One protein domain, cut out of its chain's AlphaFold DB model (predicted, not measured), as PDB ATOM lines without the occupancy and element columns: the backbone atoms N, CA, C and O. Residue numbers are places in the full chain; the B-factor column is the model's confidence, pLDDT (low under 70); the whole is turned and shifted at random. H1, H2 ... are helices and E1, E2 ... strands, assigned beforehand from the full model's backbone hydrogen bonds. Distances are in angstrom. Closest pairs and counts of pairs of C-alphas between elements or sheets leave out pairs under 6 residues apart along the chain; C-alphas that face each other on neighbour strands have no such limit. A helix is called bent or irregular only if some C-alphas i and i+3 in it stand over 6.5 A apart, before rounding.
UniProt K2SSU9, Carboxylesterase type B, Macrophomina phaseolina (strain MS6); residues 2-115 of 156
ATOM      1  N   SER A   2      36.822 -19.913  92.353       93.88
ATOM      2  CA  SER A   2      35.815 -19.045  91.702       93.88
ATOM      3  C   SER A   2      34.444 -19.696  91.481       93.88
ATOM      4  O   SER A   2      33.422 -19.070  91.735       93.88
ATOM      5  N   VAL A   3      34.402 -20.979  91.097       96.31
ATOM      6  CA  VAL A   3      33.143 -21.744  90.982       96.31
ATOM      7  C   VAL A   3      32.370 -21.760  92.306       96.31
ATOM      8  O   VAL A   3      31.156 -21.581  92.313       96.31
ATOM      9  N   GLY A   4      33.073 -21.912  93.429       95.69
ATOM     10  CA  GLY A   4      32.481 -21.850  94.759       95.69
ATOM     11  C   GLY A   4      31.878 -20.480  95.062       95.69
ATOM     12  O   GLY A   4      30.751 -20.417  95.537       95.69
ATOM     13  N   PHE A   5      32.566 -19.388  94.708       96.50
ATOM     14  CA  PHE A   5      32.016 -18.035  94.847       96.50
ATOM     15  C   PHE A   5      30.759 -17.814  94.001       96.50
ATOM     16  O   PHE A   5      29.813 -17.200  94.479       96.50
ATOM     17  N   HIS A   6      30.682 -18.378  92.795       96.81
ATOM     18  CA  HIS A   6      29.454 -18.317  91.996       96.81
ATOM     19  C   HIS A   6      28.281 -19.082  92.625       96.81
ATOM     20  O   HIS A   6      27.135 -18.682  92.436       96.81
ATOM     21  N   LEU A   7      28.535 -20.148  93.394       97.06
ATOM     22  CA  LEU A   7      27.478 -20.857  94.128       97.06
ATOM     23  C   LEU A   7      26.892 -20.021  95.268       97.06
ATOM     24  O   LEU A   7      25.721 -20.182  95.595       97.06
ATOM     25  N   VAL A   8      27.688 -19.146  95.874       96.50
ATOM     26  CA  VAL A   8      27.276 -18.301  97.007       96.50
ATOM     27  C   VAL A   8      26.999 -16.849  96.595       96.50
ATOM     28  O   VAL A   8      26.630 -16.026  97.429       96.50
ATOM     29  N   ALA A   9      27.126 -16.531  95.308       96.94
ATOM     30  CA  ALA A   9      26.922 -15.192  94.775       96.94
ATOM     31  C   ALA A   9      25.539 -14.631  95.141       96.94
ATOM     32  O   ALA A   9      24.534 -15.346  95.086       96.94
ATOM     33  N   TYR A  10      25.487 -13.347  95.503       97.00
ATOM     34  CA  TYR A  10      24.246 -12.625  95.803       97.00
ATOM     35  C   TYR A  10      23.370 -13.320  96.860       97.00
ATOM     36  O   TYR A  10      22.152 -13.425  96.702       97.00
ATOM     37  N   GLY A  11      23.980 -13.878  97.908       95.81
ATOM     38  CA  GLY A  11      23.226 -14.594  98.940       95.81
ATOM     39  C   GLY A  11      22.748 -15.990  98.507       95.81
ATOM     40  O   GLY A  11      21.891 -16.570  99.166       95.81
ATOM     41  N   GLY A  12      23.282 -16.542  97.410       96.12
ATOM     42  CA  GLY A  12      22.855 -17.824  96.837       96.12
ATOM     43  C   GLY A  12      21.694 -17.706  95.845       96.12
ATOM     44  O   GLY A  12      20.997 -18.692  95.592       96.12
ATOM     45  N   ARG A  13      21.461 -16.509  95.284       96.50
ATOM     46  CA  ARG A  13      20.409 -16.261  94.289       96.50
ATOM     47  C   ARG A  13      20.614 -17.142  93.053       96.50
ATOM     48  O   ARG A  13      21.677 -17.141  92.437       96.50
ATOM     49  N   ASN A  14      19.573 -17.872  92.652       96.88
ATOM     50  CA  ASN A  14      19.630 -18.735  91.474       96.88
ATOM     51  C   ASN A  14      19.110 -18.032  90.214       96.88
ATOM     52  O   ASN A  14      17.932 -18.143  89.870       96.88
ATOM     53  N   ASP A  15      20.018 -17.394  89.478       97.12
ATOM     54  CA  ASP A  15      19.714 -16.743  88.195       97.12
ATOM     55  C   ASP A  15      19.666 -17.727  87.008       97.12
ATOM     56  O   ASP A  15      19.510 -17.323  85.858       97.12
ATOM     57  N   LYS A  16      19.794 -19.039  87.268       96.75
ATOM     58  CA  LYS A  16      19.783 -20.122  86.265       96.75
ATOM     59  C   LYS A  16      20.874 -19.994  85.191       96.75
ATOM     60  O   LYS A  16      20.718 -20.513  84.086       96.75
ATOM     61  N   LEU A  17      21.994 -19.360  85.535       97.56
ATOM     62  CA  LEU A  17      23.149 -19.179  84.646       97.56
ATOM     63  C   LEU A  17      23.920 -20.485  84.387       97.56
ATOM     64  O   LEU A  17      24.627 -20.605  83.391       97.56
ATOM     65  N   PHE A  18      23.785 -21.473  85.274       97.00
ATOM     66  CA  PHE A  18      24.434 -22.776  85.172       97.00
ATOM     67  C   PHE A  18      23.533 -23.881  85.741       97.00
ATOM     68  O   PHE A  18      22.536 -23.623  86.416       97.00
ATOM     69  N   ARG A  19      23.840 -25.135  85.386       97.19
ATOM     70  CA  ARG A  19      23.010 -26.322  85.687       97.19
ATOM     71  C   ARG A  19      23.717 -27.359  86.562       97.19
ATOM     72  O   ARG A  19      23.108 -28.358  86.932       97.19
ATOM     73  N   GLY A  20      24.988 -27.127  86.862       97.25
ATOM     74  CA  GLY A  20      25.823 -27.949  87.723       97.25
ATOM     75  C   GLY A  20      27.153 -27.247  87.976       97.25
ATOM     76  O   GLY A  20      27.500 -26.308  87.256       97.25
ATOM     77  N   ALA A  21      27.893 -27.709  88.979       97.44
ATOM     78  CA  ALA A  21      29.210 -27.177  89.310       97.44
ATOM     79  C   ALA A  21      30.233 -28.302  89.481       97.44
ATOM     80  O   ALA A  21      29.929 -29.355  90.045       97.44
ATOM     81  N   ILE A  22      31.455 -28.064  89.008       97.69
ATOM     82  CA  ILE A  22      32.611 -28.921  89.263       97.69
ATOM     83  C   ILE A  22      33.666 -28.061  89.953       97.69
ATOM     84  O   ILE A  22      34.066 -27.030  89.418       97.69
ATOM     85  N   MET A  23      34.077 -28.464  91.151       96.12
ATOM     86  CA  MET A  23      35.105 -27.791  91.938       96.12
ATOM     87  C   MET A  23      36.279 -28.748  92.130       96.12
ATOM     88  O   MET A  23      36.169 -29.733  92.854       96.12
ATOM     89  N   GLU A  24      37.386 -28.473  91.450       95.12
ATOM     90  CA  GLU A  24      38.649 -29.192  91.612       95.12
ATOM     91  C   GLU A  24      39.594 -28.321  92.444       95.12
ATOM     92  O   GLU A  24      39.711 -27.119  92.187       95.12
ATOM     93  N   SER A  25      40.119 -28.902  93.527       91.94
ATOM     94  CA  SER A  25      41.011 -28.257  94.502       91.94
ATOM     95  C   SER A  25      40.530 -26.862  94.930       91.94
ATOM     96  O   SER A  25      41.267 -25.876  94.986       91.94
ATOM     97  N   GLY A  26      39.230 -26.753  95.212       91.31
ATOM     98  CA  GLY A  26      38.600 -25.504  95.617       91.31
ATOM     99  C   GLY A  26      37.209 -25.693  96.208       91.31
ATOM    100  O   GLY A  26      36.560 -26.713  96.008       91.31
ATOM    101  N   ALA A  27      36.742 -24.673  96.926       92.81
ATOM    102  CA  ALA A  27      35.465 -24.680  97.630       92.81
ATOM    103  C   ALA A  27      34.830 -23.274  97.652       92.81
ATOM    104  O   ALA A  27      35.471 -22.305  97.237       92.81
ATOM    105  N   PRO A  28      33.582 -23.125  98.131       93.31
ATOM    106  CA  PRO A  28      32.984 -21.810  98.367       93.31
ATOM    107  C   PRO A  28      33.557 -21.090  99.600       93.31
ATOM    108  O   PRO A  28      33.524 -19.862  99.661       93.31
ATOM    109  N   VAL A  29      34.099 -21.825 100.581       94.38
ATOM    110  CA  VAL A  29      34.795 -21.234 101.741       94.38
ATOM    111  C   VAL A  29      36.188 -20.780 101.332       94.38
ATOM    112  O   VAL A  29      36.983 -21.601 100.877       94.38
ATOM    113  N   TYR A  30      36.492 -19.492 101.512       91.19
ATOM    114  CA  TYR A  30      37.816 -18.961 101.199       91.19
ATOM    115  C   TYR A  30      38.873 -19.475 102.183       91.19
ATOM    116  O   TYR A  30      38.620 -19.551 103.381       91.19
ATOM    117  N   TYR A  31      40.046 -19.855 101.672       86.12
ATOM    118  CA  TYR A  31      41.136 -20.418 102.480       86.12
ATOM    119  C   TYR A  31      41.932 -19.344 103.242       86.12
ATOM    120  O   TYR A  31      42.713 -19.672 104.131       86.12
ATOM    121  N   HIS A  32      41.695 -18.067 102.934       86.38
ATOM    122  CA  HIS A  32      42.069 -16.939 103.779       86.38
ATOM    123  C   HIS A  32      40.824 -16.288 104.382       86.38
ATOM    124  O   HIS A  32      39.688 -16.545 103.976       86.38
ATOM    125  N   LYS A  33      41.049 -15.380 105.330       86.56
ATOM    126  CA  LYS A  33      40.010 -14.456 105.771       86.56
ATOM    127  C   LYS A  33      39.536 -13.614 104.579       86.56
ATOM    128  O   LYS A  33      40.352 -13.109 103.813       86.56
ATOM    129  N   LEU A  34      38.219 -13.477 104.435       91.31
ATOM    130  CA  LEU A  34      37.628 -12.471 103.558       91.31
ATOM    131  C   LEU A  34      37.627 -11.141 104.302       91.31
ATOM    132  O   LEU A  34      36.963 -11.021 105.331       91.31
ATOM    133  N   ASP A  35      38.372 -10.173 103.789       91.75
ATOM    134  CA  ASP A  35      38.371  -8.827 104.347       91.75
ATOM    135  C   ASP A  35      37.130  -8.061 103.880       91.75
ATOM    136  O   ASP A  35      36.650  -8.249 102.761       91.75
ATOM    137  N   ASN A  36      36.609  -7.183 104.733       91.75
ATOM    138  CA  ASN A  36      35.624  -6.176 104.333       91.75
ATOM    139  C   ASN A  36      36.296  -4.823 104.040       91.75
ATOM    140  O   ASN A  36      37.504  -4.660 104.214       91.75
ATOM    141  N   ASN A  37      35.505  -3.819 103.651       89.88
ATOM    142  CA  ASN A  37      36.011  -2.480 103.324       89.88
ATOM    143  C   ASN A  37      36.906  -1.870 104.417       89.88
ATOM    144  O   ASN A  37      37.948  -1.304 104.098       89.88
ATOM    145  N   ALA A  38      36.538  -1.993 105.695       91.69
ATOM    146  CA  ALA A  38      37.313  -1.409 106.792       91.69
ATOM    147  C   ALA A  38      38.676  -2.096 106.977       91.69
ATOM    148  O   ALA A  38      39.642  -1.466 107.398       91.69
ATOM    149  N   GLU A  39      38.757  -3.384 106.653       90.12
ATOM    150  CA  GLU A  39      39.977  -4.187 106.760       90.12
ATOM    151  C   GLU A  39      40.872  -4.031 105.522       90.12
ATOM    152  O   GLU A  39      42.099  -4.092 105.626       90.12
ATOM    153  N   PHE A  40      40.266  -3.779 104.359       88.62
ATOM    154  CA  PHE A  40      40.975  -3.565 103.101       88.62
ATOM    155  C   PHE A  40      41.500  -2.129 102.947       88.62
ATOM    156  O   PHE A  40      42.545  -1.919 102.331       88.62
ATOM    157  N   GLU A  41      40.831  -1.138 103.541       90.56
ATOM    158  CA  GLU A  41      41.192   0.281 103.420       90.56
ATOM    159  C   GLU A  41      42.655   0.579 103.817       90.56
ATOM    160  O   GLU A  41      43.367   1.200 103.023       90.56
ATOM    161  N   PRO A  42      43.197   0.092 104.955       89.44
ATOM    162  CA  PRO A  42      44.603   0.318 105.295       89.44
ATOM    163  C   PRO A  42      45.577  -0.286 104.275       89.44
ATOM    164  O   PRO A  42      46.635   0.292 104.013       89.44
ATOM    165  N   LYS A  43      45.226  -1.430 103.669       86.75
ATOM    166  CA  LYS A  43      46.035  -2.078 102.622       86.75
ATOM    167  C   LYS A  43      46.040  -1.235 101.349       86.75
ATOM    168  O   LYS A  43      47.097  -1.018 100.751       86.75
ATOM    169  N   TYR A  44      44.877  -0.706 100.971       88.19
ATOM    170  CA  TYR A  44      44.732   0.196  99.833       88.19
ATOM    171  C   TYR A  44      45.530   1.493 100.027       88.19
ATOM    172  O   TYR A  44      46.322   1.855  99.158       88.19
ATOM    173  N   GLN A  45      45.418   2.140 101.189       90.12
ATOM    174  CA  GLN A  45      46.173   3.361 101.505       90.12
ATOM    175  C   GLN A  45      47.686   3.130 101.538       90.12
ATOM    176  O   GLN A  45      48.459   3.934 101.020       90.12
ATOM    177  N   SER A  46      48.129   2.005 102.100       86.94
ATOM    178  CA  SER A  46      49.546   1.637 102.096       86.94
ATOM    179  C   SER A  46      50.073   1.429 100.670       86.94
ATOM    180  O   SER A  46      51.169   1.878 100.334       86.94
ATOM    181  N   SER A  47      49.248   0.842  99.796       84.69
ATOM    182  CA  SER A  47      49.564   0.675  98.374       84.69
ATOM    183  C   SER A  47      49.654   2.022  97.653       84.69
ATOM    184  O   SER A  47      50.633   2.274  96.956       84.69
ATOM    185  N   LEU A  48      48.685   2.919  97.865       88.94
ATOM    186  CA  LEU A  48      48.707   4.287  97.339       88.94
ATOM    187  C   LEU A  48      49.988   5.030  97.737       88.94
ATOM    188  O   LEU A  48      50.684   5.560  96.870       88.94
ATOM    189  N   ASN A  49      50.341   4.991  99.023       88.75
ATOM    190  CA  ASN A  49      51.543   5.635  99.548       88.75
ATOM    191  C   ASN A  49      52.823   5.068  98.928       88.75
ATOM    192  O   ASN A  49      53.714   5.827  98.559       88.75
ATOM    193  N   ALA A  50      52.909   3.746  98.781       84.44
ATOM    194  CA  ALA A  50      54.086   3.102  98.212       84.44
ATOM    195  C   ALA A  50      54.240   3.355  96.702       84.44
ATOM    196  O   ALA A  50      55.360   3.443  96.203       84.44
ATOM    197  N   ILE A  51      53.125   3.517  95.983       86.38
ATOM    198  CA  ILE A  51      53.101   3.910  94.566       86.38
ATOM    199  C   ILE A  51      53.356   5.426  94.403       86.38
ATOM    200  O   ILE A  51      53.753   5.876  93.332       86.38
ATOM    201  N   GLY A  52      53.154   6.223  95.458       89.00
ATOM    202  CA  GLY A  52      53.230   7.686  95.411       89.00
ATOM    203  C   GLY A  52      51.971   8.344  94.838       89.00
ATOM    204  O   GLY A  52      52.031   9.467  94.341       89.00
ATOM    205  N   CYS A  53      50.826   7.657  94.893       90.75
ATOM    206  CA  CYS A  53      49.546   8.169  94.421       90.75
ATOM    207  C   CYS A  53      48.645   8.626  95.569       90.75
ATOM    208  O   CYS A  53      48.527   7.957  96.584       90.75
ATOM    209  N   ALA A  54      47.934   9.738  95.373       92.00
ATOM    210  CA  ALA A  54      47.016  10.275  96.383       92.00
ATOM    211  C   ALA A  54      45.621   9.626  96.361       92.00
ATOM    212  O   ALA A  54      44.898   9.668  97.352       92.00
ATOM    213  N   ASN A  55      45.190   9.097  95.212       92.81
ATOM    214  CA  ASN A  55      43.852   8.540  95.021       92.81
ATOM    215  C   ASN A  55      43.772   7.662  93.758       92.81
ATOM    216  O   ASN A  55      44.738   7.506  93.008       92.81
ATOM    217  N   LEU A  56      42.575   7.138  93.489       92.06
ATOM    218  CA  LEU A  56      42.291   6.277  92.341       92.06
ATOM    219  C   LEU A  56      42.469   6.968  90.979       92.06
ATOM    220  O   LEU A  56      42.787   6.304  89.996       92.06
ATOM    221  N   VAL A  57      42.262   8.286  90.898       96.00
ATOM    222  CA  VAL A  57      42.469   9.039  89.649       96.00
ATOM    223  C   VAL A  57      43.949   9.022  89.277       96.00
ATOM    224  O   VAL A  57      44.272   8.750  88.126       96.00
ATOM    225  N   CYS A  58      44.835   9.218  90.257       93.94
ATOM    226  CA  CYS A  58      46.277   9.077  90.060       93.94
ATOM    227  C   CYS A  58      46.641   7.673  89.566       93.94
ATOM    228  O   CYS A  58      47.295   7.551  88.536       93.94
ATOM    229  N   LEU A  59      46.146   6.619  90.232       91.00
ATOM    230  CA  LEU A  59      46.434   5.233  89.836       91.00
ATOM    231  C   LEU A  59      46.033   4.933  88.387       91.00
ATOM    232  O   LEU A  59      46.772   4.267  87.670       91.00
ATOM    233  N   ARG A  60      44.874   5.434  87.945       93.62
ATOM    234  CA  ARG A  60      44.369   5.234  86.576       93.62
ATOM    235  C   ARG A  60      45.152   6.002  85.512       93.62
ATOM    236  O   ARG A  60      45.065   5.642  84.344       93.62
ATOM    237  N   ALA A  61      45.859   7.062  85.899       95.00
ATOM    238  CA  ALA A  61      46.657   7.878  84.990       95.00
ATOM    239  C   ALA A  61      48.091   7.352  84.809       95.00
ATOM    240  O   ALA A  61      48.796   7.823  83.919       95.00
ATOM    241  N   LEU A  62      48.533   6.399  85.639       91.06
ATOM    242  CA  LEU A  62      49.857   5.793  85.518       91.06
ATOM    243  C   LEU A  62      49.986   4.984  84.225       91.06
ATOM    244  O   LEU A  62      49.053   4.308  83.789       91.06
ATOM    245  N   HIS A  63      51.189   4.982  83.653       93.25
ATOM    246  CA  HIS A  63      51.533   4.025  82.611       93.25
ATOM    247  C   HIS A  63      51.576   2.605  83.193       93.25
ATOM    248  O   HIS A  63      52.012   2.403  84.330       93.25
ATOM    249  N   CYS A  64      51.170   1.605  82.401       89.25
ATOM    250  CA  CYS A  64      51.154   0.207  82.844       89.25
ATOM    251  C   CYS A  64      52.509  -0.261  83.393       89.25
ATOM    252  O   CYS A  64      52.541  -0.998  84.374       89.25
ATOM    253  N   ASP A  65      53.622   0.184  82.805       90.00
ATOM    254  CA  ASP A  65      54.964  -0.201  83.254       90.00
ATOM    255  C   ASP A  65      55.305   0.355  84.640       90.00
ATOM    256  O   ASP A  65      55.930  -0.337  85.446       90.00
ATOM    257  N   ASP A  66      54.862   1.575  84.946       86.62
ATOM    258  CA  ASP A  66      55.073   2.194  86.256       86.62
ATOM    259  C   ASP A  66      54.208   1.526  87.322       86.62
ATOM    260  O   ASP A  66      54.701   1.211  88.406       86.62
ATOM    261  N   LEU A  67      52.954   1.215  86.982       84.56
ATOM    262  CA  LEU A  67      52.058   0.461  87.853       84.56
ATOM    263  C   LEU A  67      52.609  -0.944  88.141       84.56
ATOM    264  O   LEU A  67      52.676  -1.349  89.298       84.56
ATOM    265  N   ASN A  68      53.068  -1.667  87.116       85.56
ATOM    266  CA  ASN A  68      53.653  -3.001  87.271       85.56
ATOM    267  C   ASN A  68      54.927  -2.976  88.118       85.56
ATOM    268  O   ASN A  68      55.124  -3.842  88.972       85.56
ATOM    269  N   ARG A  69      55.798  -1.981  87.906       83.81
ATOM    270  CA  ARG A  69      57.016  -1.817  88.708       83.81
ATOM    271  C   ARG A  69      56.678  -1.561  90.169       83.81
ATOM    272  O   ARG A  69      57.306  -2.156  91.041       83.81
ATOM    273  N   ALA A  70      55.685  -0.715  90.424       79.38
ATOM    274  CA  ALA A  70      55.251  -0.426  91.776       79.38
ATOM    275  C   ALA A  70      54.639  -1.670  92.441       79.38
ATOM    276  O   ALA A  70      55.103  -2.044  93.511       79.38
ATOM    277  N   ILE A  71      53.727  -2.388  91.768       80.38
ATOM    278  CA  ILE A  71      53.135  -3.645  92.265       80.38
ATOM    279  C   ILE A  71      54.219  -4.675  92.617       80.38
ATOM    280  O   ILE A  71      54.194  -5.237  93.710       80.38
ATOM    281  N   ASN A  72      55.200  -4.890  91.734       80.69
ATOM    282  CA  ASN A  72      56.286  -5.849  91.966       80.69
ATOM    283  C   ASN A  72      57.246  -5.411  93.086       80.69
ATOM    284  O   ASN A  72      57.836  -6.256  93.759       80.69
ATOM    285  N   GLY A  73      57.422  -4.100  93.279       73.31
ATOM    286  CA  GLY A  73      58.245  -3.533  94.348       73.31
ATOM    287  C   GLY A  73      57.556  -3.537  95.715       73.31
ATOM    288  O   GLY A  73      58.224  -3.560  96.748       73.31
ATOM    289  N   THR A  74      56.224  -3.548  95.742       66.56
ATOM    290  CA  THR A  74      55.434  -3.510  96.971       66.56
ATOM    291  C   THR A  74      54.957  -4.900  97.373       66.56
ATOM    292  O   THR A  74      53.999  -5.428  96.821       66.56
ATOM    293  N   ARG A  75      55.536  -5.464  98.439       61.53
ATOM    294  CA  ARG A  75      55.037  -6.700  99.089       61.53
ATOM    295  C   ARG A  75      53.669  -6.553  99.776       61.53
ATOM    296  O   ARG A  75      53.231  -7.468 100.462       61.53
ATOM    297  N   ILE A  76      53.034  -5.391  99.657       59.75
ATOM    298  CA  ILE A  76      51.876  -4.980 100.460       59.75
ATOM    299  C   ILE A  76      50.557  -5.422  99.818       59.75
ATOM    300  O   ILE A  76      49.530  -5.465 100.493       59.75
ATOM    301  N   ILE A  77      50.573  -5.773  98.530       62.53
ATOM    302  CA  ILE A  77      49.337  -5.981  97.791       62.53
ATOM    303  C   ILE A  77      48.954  -7.458  97.728       62.53
ATOM    304  O   ILE A  77      49.290  -8.180  96.790       62.53
ATOM    305  N   GLU A  78      48.208  -7.900  98.737       71.31
ATOM    306  CA  GLU A  78      47.442  -9.142  98.673       71.31
ATOM    307  C   GLU A  78      46.083  -8.852  98.031       71.31
ATOM    308  O   GLU A  78      45.128  -8.438  98.689       71.31
ATOM    309  N   TRP A  79      46.007  -9.036  96.714       78.94
ATOM    310  CA  TRP A  79      44.740  -8.994  95.993       78.94
ATOM    311  C   TRP A  79      43.970 -10.290  96.219       78.94
ATOM    312  O   TRP A  79      44.518 -11.385  96.095       78.94
ATOM    313  N   GLY A  80      42.676 -10.172  96.486       86.56
ATOM    314  CA  GLY A  80      41.824 -11.329  96.677       86.56
ATOM    315  C   GLY A  80      40.347 -10.962  96.718       86.56
ATOM    316  O   GLY A  80      39.999  -9.781  96.671       86.56
ATOM    317  N   PRO A  81      39.471 -11.976  96.788       91.19
ATOM    318  CA  PRO A  81      38.062 -11.763  97.066       91.19
ATOM    319  C   PRO A  81      37.889 -11.051  98.413       91.19
ATOM    320  O   PRO A  81      38.588 -11.348  99.384       91.19
ATOM    321  N   ALA A  82      36.927 -10.139  98.461       92.50
ATOM    322  CA  ALA A  82      36.561  -9.365  99.637       92.50
ATOM    323  C   ALA A  82      35.039  -9.387  99.799       92.50
ATOM    324  O   ALA A  82      34.309  -9.665  98.847       92.50
ATOM    325  N   ILE A  83      34.568  -9.099 101.007       95.31
ATOM    326  CA  ILE A  83      33.149  -8.857 101.252       95.31
ATOM    327  C   ILE A  83      32.803  -7.501 100.632       95.31
ATOM    328  O   ILE A  83      33.180  -6.460 101.169       95.31
ATOM    329  N   ASP A  84      32.100  -7.530  99.502       94.38
ATOM    330  CA  ASP A  84      31.662  -6.342  98.760       94.38
ATOM    331  C   ASP A  84      30.193  -5.979  99.023       94.38
ATOM    332  O   ASP A  84      29.710  -4.956  98.538       94.38
ATOM    333  N   TYR A  85      29.498  -6.794  99.825       95.31
ATOM    334  CA  TYR A  85      28.086  -6.642 100.181       95.31
ATOM    335  C   TYR A  85      27.111  -6.731  98.995       95.31
ATOM    336  O   TYR A  85      25.925  -6.444  99.167       95.31
ATOM    337  N   ASP A  86      27.570  -7.189  97.828       95.62
ATOM    338  CA  ASP A  86      26.743  -7.429  96.644       95.62
ATOM    339  C   ASP A  86      26.928  -8.861  96.134       95.62
ATOM    340  O   ASP A  86      26.055  -9.711  96.348       95.62
ATOM    341  N   LEU A  87      28.082  -9.161  95.530       95.56
ATOM    342  CA  LEU A  87      28.411 -10.501  95.054       95.56
ATOM    343  C   LEU A  87      28.757 -11.421  96.232       95.56
ATOM    344  O   LEU A  87      28.209 -12.520  96.326       95.56
ATOM    345  N   ILE A  88      29.633 -10.971  97.134       95.62
ATOM    346  CA  ILE A  88      30.031 -11.665  98.365       95.62
ATOM    347  C   ILE A  88      29.454 -10.875  99.544       95.62
ATOM    348  O   ILE A  88      29.991  -9.845  99.952       95.62
ATOM    349  N   GLN A  89      28.332 -11.357 100.084       93.88
ATOM    350  CA  GLN A  89      27.530 -10.617 101.062       93.88
ATOM    351  C   GLN A  89      27.962 -10.874 102.519       93.88
ATOM    352  O   GLN A  89      28.466  -9.950 103.156       93.88
ATOM    353  N   PRO A  90      27.795 -12.084 103.090       92.12
ATOM    354  CA  PRO A  90      28.436 -12.453 104.346       92.12
ATOM    355  C   PRO A  90      29.676 -13.327 104.103       92.12
ATOM    356  O   PRO A  90      30.023 -13.677 102.974       92.12
ATOM    357  N   PHE A  91      30.311 -13.761 105.193       94.00
ATOM    358  CA  PHE A  91      31.298 -14.835 105.129       94.00
ATOM    359  C   PHE A  91      30.697 -16.082 104.476       94.00
ATOM    360  O   PHE A  91      29.638 -16.576 104.879       94.00
ATOM    361  N   THR A  92      31.413 -16.632 103.498       93.50
ATOM    362  CA  THR A  92      30.933 -17.777 102.720       93.50
ATOM    363  C   THR A  92      30.789 -19.048 103.568       93.50
ATOM    364  O   THR A  92      29.965 -19.905 103.254       93.50
ATOM    365  N   SER A  93      31.506 -19.148 104.695       94.19
ATOM    366  CA  SER A  93      31.320 -20.198 105.709       94.19
ATOM    367  C   SER A  93      29.945 -20.131 106.383       94.19
ATOM    368  O   SER A  93      29.232 -21.132 106.424       94.19
ATOM    369  N   THR A  94      29.531 -18.956 106.864       94.19
ATOM    370  CA  THR A  94      28.201 -18.743 107.457       94.19
ATOM    371  C   THR A  94      27.106 -18.995 106.431       94.19
ATOM    372  O   THR A  94      26.100 -19.633 106.727       94.19
ATOM    373  N   GLN A  95      27.327 -18.550 105.198       94.12
ATOM    374  CA  GLN A  95      26.371 -18.704 104.118       94.12
ATOM    375  C   GLN A  95      26.101 -20.172 103.762       94.12
ATOM    376  O   GLN A  95      24.944 -20.567 103.603       94.12
ATOM    377  N   LEU A  96      27.156 -20.987 103.692       94.25
ATOM    378  CA  LEU A  96      27.029 -22.428 103.492       94.25
ATOM    379  C   LEU A  96      26.285 -23.105 104.645       94.25
ATOM    380  O   LEU A  96      25.402 -23.920 104.387       94.25
ATOM    381  N   LEU A  97      26.587 -22.741 105.897       95.00
ATOM    382  CA  LEU A  97      25.882 -23.266 107.075       95.00
ATOM    383  C   LEU A  97      24.384 -22.936 107.056       95.00
ATOM    384  O   LEU A  97      23.569 -23.750 107.477       95.00
ATOM    385  N   SER A  98      24.015 -21.761 106.543       95.25
ATOM    386  CA  SER A  98      22.616 -21.350 106.384       95.25
ATOM    387  C   SER A  98      21.926 -21.946 105.151       95.25
ATOM    388  O   SER A  98      20.745 -21.687 104.946       95.25
ATOM    389  N   GLY A  99      22.629 -22.720 104.316       95.12
ATOM    390  CA  GLY A  99      22.073 -23.271 103.073       95.12
ATOM    391  C   GLY A  99      21.868 -22.235 101.958       95.12
ATOM    392  O   GLY A  99      21.215 -22.535 100.959       95.12
ATOM    393  N   ASN A 100      22.444 -21.039 102.105       96.31
ATOM    394  CA  ASN A 100      22.269 -19.891 101.212       96.31
ATOM    395  C   ASN A 100      23.213 -19.963 100.004       96.31
ATOM    396  O   ASN A 100      24.050 -19.094  99.772       96.31
ATOM    397  N   PHE A 101      23.096 -21.025  99.224       96.12
ATOM    398  CA  PHE A 101      23.850 -21.219  97.993       96.12
ATOM    399  C   PHE A 101      22.940 -21.817  96.925       96.12
ATOM    400  O   PHE A 101      21.877 -22.371  97.221       96.12
ATOM    401  N   VAL A 102      23.354 -21.727  95.665       97.31
ATOM    402  CA  VAL A 102      22.557 -22.256  94.565       97.31
ATOM    403  C   VAL A 102      22.503 -23.788  94.637       97.31
ATOM    404  O   VAL A 102      23.499 -24.479  94.420       97.31
ATOM    405  N   GLN A 103      21.312 -24.320  94.912       95.50
ATOM    406  CA  GLN A 103      21.055 -25.756  95.044       95.50
ATOM    407  C   GLN A 103      21.009 -26.436  93.665       95.50
ATOM    408  O   GLN A 103      20.056 -26.257  92.902       95.50
ATOM    409  N   MET A 104      22.039 -27.215  93.330       95.06
ATOM    410  CA  MET A 104      22.135 -27.974  92.074       95.06
ATOM    411  C   MET A 104      23.123 -29.147  92.198       95.06
ATOM    412  O   MET A 104      23.811 -29.252  93.213       95.06
ATOM    413  N   PRO A 105      23.260 -30.016  91.176       97.62
ATOM    414  CA  PRO A 105      24.293 -31.048  91.166       97.62
ATOM    415  C   PRO A 105      25.712 -30.463  91.244       97.62
ATOM    416  O   PRO A 105      26.110 -29.652  90.405       97.62
ATOM    417  N   ILE A 106      26.492 -30.920  92.225       96.75
ATOM    418  CA  ILE A 106      27.878 -30.496  92.458       96.75
ATOM    419  C   ILE A 106      28.787 -31.729  92.455       96.75
ATOM    420  O   ILE A 106      28.474 -32.737  93.088       96.75
ATOM    421  N   ARG A 107      29.931 -31.645  91.770       96.50
ATOM    422  CA  ARG A 107      31.063 -32.565  91.948       96.50
ATOM    423  C   ARG A 107      32.230 -31.784  92.528       96.50
ATOM    424  O   ARG A 107      32.666 -30.812  91.923       96.50
ATOM    425  N   SER A 108      32.725 -32.203  93.683       95.38
ATOM    426  CA  SER A 108      33.881 -31.584  94.330       95.38
ATOM    427  C   SER A 108      34.969 -32.630  94.517       95.38
ATOM    428  O   SER A 108      34.661 -33.751  94.917       95.38
ATOM    429  N   GLY A 109      36.213 -32.269  94.228       94.81
ATOM    430  CA  GLY A 109      37.375 -33.137  94.387       94.81
ATOM    431  C   GLY A 109      38.575 -32.369  94.926       94.81
ATOM    432  O   GLY A 109      38.659 -31.151  94.777       94.81
ATOM    433  N   ALA A 110      39.476 -33.105  95.561       93.75
ATOM    434  CA  ALA A 110      40.762 -32.642  96.058       93.75
ATOM    435  C   ALA A 110      41.750 -33.809  95.987       93.75
ATOM    436  O   ALA A 110      41.344 -34.975  95.899       93.75
ATOM    437  N   ASN A 111      43.032 -33.496  96.056       92.38
ATOM    438  CA  ASN A 111      44.100 -34.483  96.064       92.38
ATOM    439  C   ASN A 111      44.424 -34.886  97.513       92.38
ATOM    440  O   ASN A 111      44.139 -34.147  98.454       92.38
ATOM    441  N   SER A 112      45.039 -36.053  97.721       90.88
ATOM    442  CA  SER A 112      45.436 -36.488  99.074       90.88
ATOM    443  C   SER A 112      46.475 -35.556  99.711       90.88
ATOM    444  O   SER A 112      46.484 -35.374 100.924       90.88
ATOM    445  N   ASP A 113      47.314 -34.937  98.878       88.88
ATOM    446  CA  ASP A 113      48.534 -34.238  99.279       88.88
ATOM    447  C   ASP A 113      48.564 -32.771  98.790       88.88
ATOM    448  O   ASP A 113      49.601 -32.277  98.338       88.88
ATOM    449  N   GLU A 114      47.428 -32.063  98.872       84.50
ATOM    450  CA  GLU A 114      47.226 -30.675  98.383       84.50
ATOM    451  C   GLU A 114      48.311 -29.681  98.832       84.50
ATOM    452  O   GLU A 114      48.659 -28.744  98.116       84.50
ATOM    453  N   ASN A 115      48.871 -29.888 100.027       82.56
ATOM    454  CA  ASN A 115      49.819 -28.958 100.633       82.56
ATOM    455  C   ASN A 115      51.293 -29.347 100.431       82.56
ATOM    456  O   ASN A 115      52.168 -28.708 101.003       82.56
TER     457      ASN A 115
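AT A GLANCE: This is residues 2 to 115 of the 156 residues of the protein "Carboxylesterase type B" of Macrophomina phaseolina (strain MS6) (UniProt K2SSU9). Two lobes stand end to end, joined loosely by long links: one lobe holds a two-strand ribbon, E1 and E2, with H1 packed beside it by residues 2 to 7 and H5 packed on H1; the other is a small group of three helices, H2, H3 and H4, with few contacts between them. Residues 25 to 36 and residues 74 to 91, both without a named element, run between the lobes. The 114 printed residues have five named helices and two named strands, in the order H1, E1, H2, H3, H4, H5, E2, and the sheet, E1 beside E2, is parallel. The class is mostly helix, though under half of the residues are in named elements; the whole is loose, with a radius of gyration of the C-alphas of 17.7 A and spans of 48 by 33 by 24 A.

HOW THE PARTS SIT: H1, residues 2 to 12, has its closest C-alpha to E1, residues 21 to 24, at Val 3, 6.4 A from that of Met 23. E1 and E2, residues 106 to 109, are parallel neighbours at 4 degrees; N 23 and O 107 are within hydrogen-bond range at 2.8 A, as are N 107 and O 21 at 2.9 A. H1 touches H5, residues 92 to 97, at a steep tilt of 66 degrees, the same way; their closest C-alphas, of Val 8 and Thr 92, are 6.8 A apart. H2, residues 37 to 51, touches H4, residues 64 to 73, with residues 50 to 51 alone; they are about perpendicular at 73 degrees, and their closest C-alphas, of Ile 51 and Ala 70, are 5.6 A apart. H3, residues 56 to 61, is close to H2 but not clearly touching it, the closest C-alphas, of Leu 48 and Leu 59, being 7.9 A apart. H3 is also close to H4 but not clearly touching it, with the C-alphas of Leu 59 and Leu 67 closest at 7.6 A. H2, H3 and H4 are apart from H1, H5 and E2. E1, the helices H2 to H5 and E2 form a strand-helix-strand unit, two parallel neighbour strands with helices between them along the chain. Every O i to N i+4 pair is within hydrogen-bond range in H3, H4 and H5, against 5 of 7 in H1 and 9 of 11 in H2.

IN THESE COORDINATES: H1 begins at C-alpha 2, (35.815, -19.045, 91.702), and is 14.0 A long; it is irregular, with C-alphas 7 and 10 9.0 A apart. E1 follows, 9.9 A long. H2 begins at C-alpha 37, (36.011, -2.480, 103.324), and is 20.2 A long; it is only just irregular, with C-alphas 39 and 42 6.6 A apart. H3 measures 8.7 A, H4 14.0 A and H5 8.6 A. E2, 10.0 A long, ends at C-alpha 109, (37.375, -33.137, 94.387).

THE WHOLE: The two C-alphas farthest apart, of Gly 52 and Pro 105, are 48.5 A apart. The printed part has no cut. The links E1 to H2 and H4 to H5 are long, with 12 and 18 residues. The mean pLDDT of the printed part is 90.8, and residues 74 to 77 are under 70.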